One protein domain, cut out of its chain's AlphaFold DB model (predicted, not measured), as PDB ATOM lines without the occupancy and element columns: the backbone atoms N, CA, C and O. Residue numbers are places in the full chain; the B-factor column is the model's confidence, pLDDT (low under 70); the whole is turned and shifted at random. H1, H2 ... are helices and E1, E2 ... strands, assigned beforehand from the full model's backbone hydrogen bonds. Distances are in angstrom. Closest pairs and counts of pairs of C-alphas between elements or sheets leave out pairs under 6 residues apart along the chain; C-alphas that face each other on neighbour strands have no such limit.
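This is residues 80 to 135 and 311 to 317 of the 361 residues of an uncharacterized protein of Coniosporium apollinis (strain CBS 100218) (UniProt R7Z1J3). A long two-stranded hairpin, E1 and E2, makes a narrow sheet, with short E3 meeting E2 at a point. Past the end of E2 the chain turns into one long helix, H1, which sticks out free and slants back as the second limb of an open V. The 63 printed residues run E1, E2, H1, E3, sheet order E1, E2, E3, class mixed. The whole is flat, 48 by 33 by 15 A, and only just extended, close to loose, radius of gyration of the C-alphas 16.0 A.

E1, residues 80 to 88, and E2, residues 99 to 108, are an antiparallel hairpin at 166 degrees; N 83 and O 105 are 2.8 A apart, within hydrogen-bond range. E3, residues 311 to 314, meets E2 only at a point, where C-alphas 103 and 313 face each other at 5.8 A. H1, residues 115 to 135, is not on the sheet and is apart from E1; its O i to N i+4 pairs are all within hydrogen-bond range.

E1 spans 26.2 A from C-alpha 80 at (105.063, 91.156, 81.777), E2 26.8 A, H1 30.5 A to C-alpha 135 at (129.454, 77.697, 92.584), and E3 9.5 A.

Residues 136 to 310 are not printed; C-alphas 135 and 311 are 21.3 A apart across this cut. The links E1 to E2 and E2 to H1 are short. The pLDDT is under 70 at residues 92 to 99 and 311 to 317.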
ATOM      1  N   LYS A  80     104.171  92.255  82.122       76.31
ATOM      2  CA  LYS A  80     105.063  91.156  81.777       76.31
ATOM      3  C   LYS A  80     104.225  89.995  81.264       76.31
ATOM      4  O   LYS A  80     103.253  89.600  81.906       76.31
ATOM      5  N   VAL A  81     104.615  89.445  80.121       78.81
ATOM      6  CA  VAL A  81     104.037  88.221  79.567       78.81
ATOM      7  C   VAL A  81     105.008  87.082  79.848       78.81
ATOM      8  O   VAL A  81     106.168  87.144  79.443       78.81
ATOM      9  N   THR A  82     104.535  86.045  80.536       80.00
ATOM     10  CA  THR A  82     105.307  84.825  80.795       80.00
ATOM     11  C   THR A  82     104.683  83.660  80.033       80.00
ATOM     12  O   THR A  82     103.503  83.359  80.210       80.00
ATOM     13  N   LEU A  83     105.478  82.994  79.197       82.38
ATOM     14  CA  LEU A  83     105.107  81.786  78.467       82.38
ATOM     15  C   LEU A  83     105.877  80.587  79.023       82.38
ATOM     16  O   LEU A  83     107.069  80.679  79.320       82.38
ATOM     17  N   PHE A  84     105.192  79.453  79.124       85.94
ATOM     18  CA  PHE A  84     105.760  78.187  79.573       85.94
ATOM     19  C   PHE A  84     105.608  77.153  78.460       85.94
ATOM     20  O   PHE A  84     104.509  76.969  77.938       85.94
ATOM     21  N   SER A  85     106.697  76.468  78.122       83.94
ATOM     22  CA  SER A  85     106.697  75.337  77.196       83.94
ATOM     23  C   SER A  85     107.374  74.134  77.848       83.94
ATOM     24  O   SER A  85     108.413  74.261  78.502       83.94
ATOM     25  N   LEU A  86     106.757  72.965  77.694       82.69
ATOM     26  CA  LEU A  86     107.273  71.685  78.164       82.69
ATOM     27  C   LEU A  86     107.579  70.830  76.938       82.69
ATOM     28  O   LEU A  86     106.676  70.501  76.175       82.69
ATOM     29  N   GLU A  87     108.850  70.482  76.752       82.19
ATOM     30  CA  GLU A  87     109.291  69.620  75.656       82.19
ATOM     31  C   GLU A  87     109.496  68.202  76.200       82.19
ATOM     32  O   GLU A  87     110.394  67.947  77.019       82.19
ATOM     33  N   GLU A  88     108.631  67.280  75.779       80.31
ATOM     34  CA  GLU A  88     108.727  65.858  76.112       80.31
ATOM     35  C   GLU A  88     109.901  65.204  75.385       80.31
ATOM     36  O   GLU A  88     110.167  65.484  74.216       80.31
ATOM     37  N   ASN A  89     110.616  64.315  76.078       76.75
ATOM     38  CA  ASN A  89     111.771  63.661  75.482       76.75
ATOM     39  C   ASN A  89     111.314  62.457  74.644       76.75
ATOM     40  O   ASN A  89     110.845  61.473  75.229       76.75
ATOM     41  N   PRO A  90     111.532  62.443  73.315       75.00
ATOM     42  CA  PRO A  90     111.094  61.334  72.465       75.00
ATOM     43  C   PRO A  90     111.778  60.002  72.815       75.00
ATOM     44  O   PRO A  90     111.285  58.929  72.461       75.00
ATOM     45  N   ASN A  91     112.901  60.044  73.540       76.62
ATOM     46  CA  ASN A  91     113.661  58.855  73.916       76.62
ATOM     47  C   ASN A  91     113.124  58.146  75.171       76.62
ATOM     48  O   ASN A  91     113.548  57.028  75.463       76.62
ATOM     49  N   TYR A  92     112.186  58.743  75.914       67.25
ATOM     50  CA  TYR A  92     111.642  58.156  77.143       67.25
ATOM     51  C   TYR A  92     110.277  57.501  76.905       67.25
ATOM     52  O   TYR A  92     109.271  57.874  77.497       67.25
ATOM     53  N   LYS A  93     110.251  56.440  76.087       59.97
ATOM     54  CA  LYS A  93     109.027  55.653  75.817       59.97
ATOM     55  C   LYS A  93     108.427  54.948  77.047       59.97
ATOM     56  O   LYS A  93     107.318  54.437  76.964       59.97
ATOM     57  N   CYS A  94     109.134  54.901  78.180       60.84
ATOM     58  CA  CYS A  94     108.720  54.129  79.360       60.84
ATOM     59  C   CYS A  94     108.400  54.968  80.605       60.84
ATOM     60  O   CYS A  94     108.159  54.385  81.660       60.84
ATOM     61  N   ASN A  95     108.403  56.305  80.532       60.97
ATOM     62  CA  ASN A  95     108.017  57.128  81.679       60.97
ATOM     63  C   ASN A  95     107.194  58.349  81.225       60.97
ATOM     64  O   ASN A  95     107.788  59.319  80.754       60.97
ATOM     65  N   PRO A  96     105.855  58.334  81.380       56.16
ATOM     66  CA  PRO A  96     104.953  59.368  80.854       56.16
ATOM     67  C   PRO A  96     105.076  60.743  81.544       56.16
ATOM     68  O   PRO A  96     104.239  61.611  81.337       56.16
ATOM     69  N   VAL A  97     106.095  60.954  82.385       61.34
ATOM     70  CA  VAL A  97     106.332  62.208  83.129       61.34
ATOM     71  C   VAL A  97     107.762  62.740  82.910       61.34
ATOM     72  O   VAL A  97     108.207  63.677  83.570       61.34
ATOM     73  N   ALA A  98     108.531  62.142  81.995       66.50
ATOM     74  CA  ALA A  98     109.897  62.573  81.709       66.50
ATOM     75  C   ALA A  98     109.917  63.715  80.675       66.50
ATOM     76  O   ALA A  98     110.170  63.507  79.490       66.50
ATOM     77  N   PHE A  99     109.686  64.944  81.139       68.38
ATOM     78  CA  PHE A  99     109.970  66.137  80.340       68.38
ATOM     79  C   PHE A  99     111.488  66.303  80.197       68.38
ATOM     80  O   PHE A  99     112.214  66.300  81.195       68.38
ATOM     81  N   SER A 100     111.986  66.449  78.967       76.06
ATOM     82  CA  SER A 100     113.412  66.730  78.725       76.06
ATOM     83  C   SER A 100     113.792  68.145  79.111       76.06
ATOM     84  O   SER A 100     114.953  68.402  79.432       76.06
ATOM     85  N   LYS A 101     112.844  69.074  78.993       83.31
ATOM     86  CA  LYS A 101     113.150  70.495  78.995       83.31
ATOM     87  C   LYS A 101     111.915  71.304  79.350       83.31
ATOM     88  O   LYS A 101     110.826  71.073  78.831       83.31
ATOM     89  N   VAL A 102     112.128  72.265  80.235       82.50
ATOM     90  CA  VAL A 102     111.154  73.288  80.597       82.50
ATOM     91  C   VAL A 102     111.721  74.601  80.076       82.50
ATOM     92  O   VAL A 102     112.810  75.004  80.491       82.50
ATOM     93  N   GLU A 103     111.022  75.244  79.149       85.31
ATOM     94  CA  GLU A 103     111.355  76.589  78.684       85.31
ATOM     95  C   GLU A 103     110.394  77.590  79.327       85.31
ATOM     96  O   GLU A 103     109.172  77.448  79.246       85.31
ATOM     97  N   ILE A 104     110.961  78.599  79.984       86.94
ATOM     98  CA  ILE A 104     110.225  79.734  80.541       86.94
ATOM     99  C   ILE A 104     110.691  80.966  79.777       86.94
ATOM    100  O   ILE A 104     111.884  81.280  79.781       86.94
ATOM    101  N   LEU A 105     109.758  81.629  79.105       84.62
ATOM    102  CA  LEU A 105     110.006  82.826  78.318       84.62
ATOM    103  C   LEU A 105     109.288  83.996  78.966       84.62
ATOM    104  O   LEU A 105     108.065  84.018  79.056       84.62
ATOM    105  N   ASP A 106     110.070  84.971  79.393       83.69
ATOM    106  CA  ASP A 106     109.588  86.201  79.993       83.69
ATOM    107  C   ASP A 106     109.828  87.355  79.020       83.69
ATOM    108  O   ASP A 106     110.968  87.623  78.644       83.69
ATOM    109  N   ALA A 107     108.761  88.045  78.620       82.56
ATOM    110  CA  ALA A 107     108.825  89.213  77.749       82.56
ATOM    111  C   ALA A 107     108.177  90.425  78.428       82.56
ATOM    112  O   ALA A 107     107.106  90.327  79.031       82.56
ATOM    113  N   LEU A 108     108.835  91.577  78.322       82.69
ATOM    114  CA  LEU A 108     108.283  92.859  78.753       82.69
ATOM    115  C   LEU A 108     107.447  93.445  77.611       82.69
ATOM    116  O   LEU A 108     107.865  93.401  76.456       82.69
ATOM    117  N   GLU A 109     106.277  94.008  77.927       77.50
ATOM    118  CA  GLU A 109     105.426  94.677  76.929       77.50
ATOM    119  C   GLU A 109     106.112  95.923  76.343       77.50
ATOM    120  O   GLU A 109     105.895  96.281  75.185       77.50
ATOM    121  N   GLN A 110     106.991  96.568  77.120       82.44
ATOM    122  CA  GLN A 110     107.794  97.689  76.644       82.44
ATOM    123  C   GLN A 110     109.002  97.194  75.841       82.44
ATOM    124  O   GLN A 110     109.913  96.550  76.363       82.44
ATOM    125  N   GLY A 111     109.023  97.540  74.554       78.44
ATOM    126  CA  GLY A 111     110.180  97.330  73.694       78.44
ATOM    127  C   GLY A 111     111.273  98.348  74.002       78.44
ATOM    128  O   GLY A 111     111.129  99.532  73.697       78.44
ATOM    129  N   TYR A 112     112.390  97.892  74.559       82.19
ATOM    130  CA  TYR A 112     113.585  98.720  74.684       82.19
ATOM    131  C   TYR A 112     114.406  98.610  73.400       82.19
ATOM    132  O   TYR A 112     114.764  97.517  72.967       82.19
ATOM    133  N   THR A 113     114.711  99.751  72.785       77.88
ATOM    134  CA  THR A 113     115.580  99.819  71.606       77.88
ATOM    135  C   THR A 113     116.872 100.532  71.984       77.88
ATOM    136  O   THR A 113     116.854 101.561  72.657       77.88
ATOM    137  N   GLY A 114     118.013  99.966  71.594       83.75
ATOM    138  CA  GLY A 114     119.318 100.589  71.801       83.75
ATOM    139  C   GLY A 114     120.425  99.597  72.137       83.75
ATOM    140  O   GLY A 114     120.224  98.625  72.863       83.75
ATOM    141  N   ASN A 115     121.632  99.892  71.654       85.00
ATOM    142  CA  ASN A 115     122.820  99.057  71.866       85.00
ATOM    143  C   ASN A 115     123.183  98.905  73.355       85.00
ATOM    144  O   ASN A 115     123.740  97.885  73.753       85.00
ATOM    145  N   ASN A 116     122.808  99.882  74.188       87.38
ATOM    146  CA  ASN A 116     123.041  99.846  75.634       87.38
ATOM    147  C   ASN A 116     122.252  98.727  76.328       87.38
ATOM    148  O   ASN A 116     122.743  98.149  77.293       87.38
ATOM    149  N   VAL A 117     121.057  98.397  75.826       86.56
ATOM    150  CA  VAL A 117     120.214  97.330  76.388       86.56
ATOM    151  C   VAL A 117     120.859  95.974  76.125       86.56
ATOM    152  O   VAL A 117     120.987  95.169  77.040       86.56
ATOM    153  N   LEU A 118     121.336  95.749  74.898       88.31
ATOM    154  CA  LEU A 118     122.023  94.512  74.534       88.31
ATOM    155  C   LEU A 118     123.324  94.334  75.327       88.31
ATOM    156  O   LEU A 118     123.570  93.260  75.864       88.31
ATOM    157  N   ALA A 119     124.131  95.393  75.451       89.31
ATOM    158  CA  ALA A 119     125.356  95.355  76.247       89.31
ATOM    159  C   ALA A 119     125.074  95.045  77.727       89.31
ATOM    160  O   ALA A 119     125.772  94.233  78.331       89.31
ATOM    161  N   PHE A 120     124.024  95.647  78.295       92.12
ATOM    162  CA  PHE A 120     123.588  95.371  79.662       92.12
ATOM    163  C   PHE A 120     123.130  93.919  79.847       92.12
ATOM    164  O   PHE A 120     123.545  93.263  80.802       92.12
ATOM    165  N   LEU A 121     122.308  93.399  78.928       92.12
ATOM    166  CA  LEU A 121     121.837  92.013  78.978       92.12
ATOM    167  C   LEU A 121     122.999  91.022  78.861       92.12
ATOM    168  O   LEU A 121     123.068  90.092  79.658       92.12
ATOM    169  N   ASN A 122     123.952  91.265  77.960       92.56
ATOM    170  CA  ASN A 122     125.143  90.427  77.820       92.56
ATOM    171  C   ASN A 122     125.988  90.419  79.105       92.56
ATOM    172  O   ASN A 122     126.310  89.351  79.615       92.56
ATOM    173  N   ALA A 123     126.270  91.593  79.684       95.06
ATOM    174  CA  ALA A 123     127.026  91.692  80.935       95.06
ATOM    175  C   ALA A 123     126.329  90.961  82.097       95.06
ATOM    176  O   ALA A 123     126.980  90.337  82.935       95.06
ATOM    177  N   ARG A 124     124.992  91.011  82.138       94.75
ATOM    178  CA  ARG A 124     124.197  90.264  83.115       94.75
ATOM    179  C   ARG A 124     124.304  88.753  82.898       94.75
ATOM    180  O   ARG A 124     124.483  88.026  83.872       94.75
ATOM    181  N   THR A 125     124.208  88.279  81.657       94.12
ATOM    182  CA  THR A 125     124.365  86.853  81.330       94.12
ATOM    183  C   THR A 125     125.759  86.346  81.695       94.12
ATOM    184  O   THR A 125     125.874  85.280  82.297       94.12
ATOM    185  N   ASP A 126     126.807  87.121  81.415       93.88
ATOM    186  CA  ASP A 126     128.182  86.768  81.780       93.88
ATOM    187  C   ASP A 126     128.359  86.664  83.300       93.88
ATOM    188  O   ASP A 126     128.959  85.707  83.794       93.88
ATOM    189  N   LEU A 127     127.773  87.597  84.057       94.56
ATOM    190  CA  LEU A 127     127.777  87.547  85.518       94.56
ATOM    191  C   LEU A 127     127.055  86.299  86.047       94.56
ATOM    192  O   LEU A 127     127.574  85.616  86.929       94.56
ATOM    193  N   GLU A 128     125.878  85.968  85.508       91.56
ATOM    194  CA  GLU A 128     125.134  84.762  85.893       91.56
ATOM    195  C   GLU A 128     125.930  83.480  85.576       91.56
ATOM    196  O   GLU A 128     126.001  82.572  86.411       91.56
ATOM    197  N   LEU A 129     126.598  83.420  84.418       92.12
ATOM    198  CA  LEU A 129     127.486  82.314  84.049       92.12
ATOM    199  C   LEU A 129     128.676  82.181  85.008       92.12
ATOM    200  O   LEU A 129     129.007  81.067  85.423       92.12
ATOM    201  N   GLU A 130     129.296  83.292  85.399       93.12
ATOM    202  CA  GLU A 130     130.441  83.291  86.311       93.12
ATOM    203  C   GLU A 130     130.044  82.883  87.740       93.12
ATOM    204  O   GLU A 130     130.726  82.079  88.388       93.12
ATOM    205  N   MET A 131     128.875  83.323  88.215       91.44
ATOM    206  CA  MET A 131     128.305  82.843  89.480       91.44
ATOM    207  C   MET A 131     128.035  81.331  89.451       91.44
ATOM    208  O   MET A 131     128.278  80.625  90.434       91.44
ATOM    209  N   MET A 132     127.571  80.794  88.317       88.12
ATOM    210  CA  MET A 132     127.383  79.350  88.167       88.12
ATOM    211  C   MET A 132     128.712  78.583  88.138       88.12
ATOM    212  O   MET A 132     128.790  77.484  88.693       88.12
ATOM    213  N   ARG A 133     129.766  79.140  87.529       89.31
ATOM    214  CA  ARG A 133     131.110  78.532  87.499       89.31
ATOM    215  C   ARG A 133     131.758  78.505  88.880       89.31
ATOM    216  O   ARG A 133     132.196  77.444  89.324       89.31
ATOM    217  N   SER A 134     131.753  79.630  89.587       84.44
ATOM    218  CA  SER A 134     132.293  79.734  90.952       84.44
ATOM    219  C   SER A 134     131.575  78.794  91.931       84.44
ATOM    220  O   SER A 134     132.220  78.091  92.711       84.44
ATOM    221  N   SER A 135     130.251  78.653  91.798       81.81
ATOM    222  CA  SER A 135     129.454  77.697  92.584       81.81
ATOM    223  C   SER A 135     129.829  76.228  92.334       81.81
ATOM    224  O   SER A 135     129.645  75.381  93.213       81.81
ATOM    225  N   LYS A 311     115.928  83.500  76.787       34.88
ATOM    226  CA  LYS A 311     115.805  82.039  76.812       34.88
ATOM    227  C   LYS A 311     116.500  81.470  78.049       34.88
ATOM    228  O   LYS A 311     117.719  81.316  78.067       34.88
ATOM    229  N   ARG A 312     115.728  81.094  79.069       35.44
ATOM    230  CA  ARG A 312     116.239  80.337  80.223       35.44
ATOM    231  C   ARG A 312     116.028  78.844  79.993       35.44
ATOM    232  O   ARG A 312     114.910  78.349  80.088       35.44
ATOM    233  N   VAL A 313     117.109  78.121  79.693       31.70
ATOM    234  CA  VAL A 313     117.101  76.650  79.649       31.70
ATOM    235  C   VAL A 313     117.455  76.131  81.037       31.70
ATOM    236  O   VAL A 313     118.607  76.208  81.464       31.70
ATOM    237  N   VAL A 314     116.463  75.608  81.755       34.75
ATOM    238  CA  VAL A 314     116.687  74.949  83.044       34.75
ATOM    239  C   VAL A 314     116.931  73.464  82.787       34.75
ATOM    240  O   VAL A 314     116.008  72.720  82.461       34.75
ATOM    241  N   PHE A 315     118.180  73.019  82.934       29.47
ATOM    242  CA  PHE A 315     118.504  71.593  82.933       29.47
ATOM    243  C   PHE A 315     118.122  70.989  84.285       29.47
ATOM    244  O   PHE A 315     118.767  71.252  85.300       29.47
ATOM    245  N   VAL A 316     117.075  70.165  84.305       36.38
ATOM    246  CA  VAL A 316     116.747  69.340  85.471       36.38
ATOM    247  C   VAL A 316     117.616  68.085  85.409       36.38
ATOM    248  O   VAL A 316     117.292  67.115  84.728       36.38
ATOM    249  N   GLU A 317     118.758  68.107  86.096       28.88
ATOM    250  CA  GLU A 317     119.622  66.934  86.233       28.88
ATOM    251  C   GLU A 317     118.929  65.889  87.127       28.88
ATOM    252  O   GLU A 317     118.976  65.952  88.358       28.88
TER     253      GLU A 317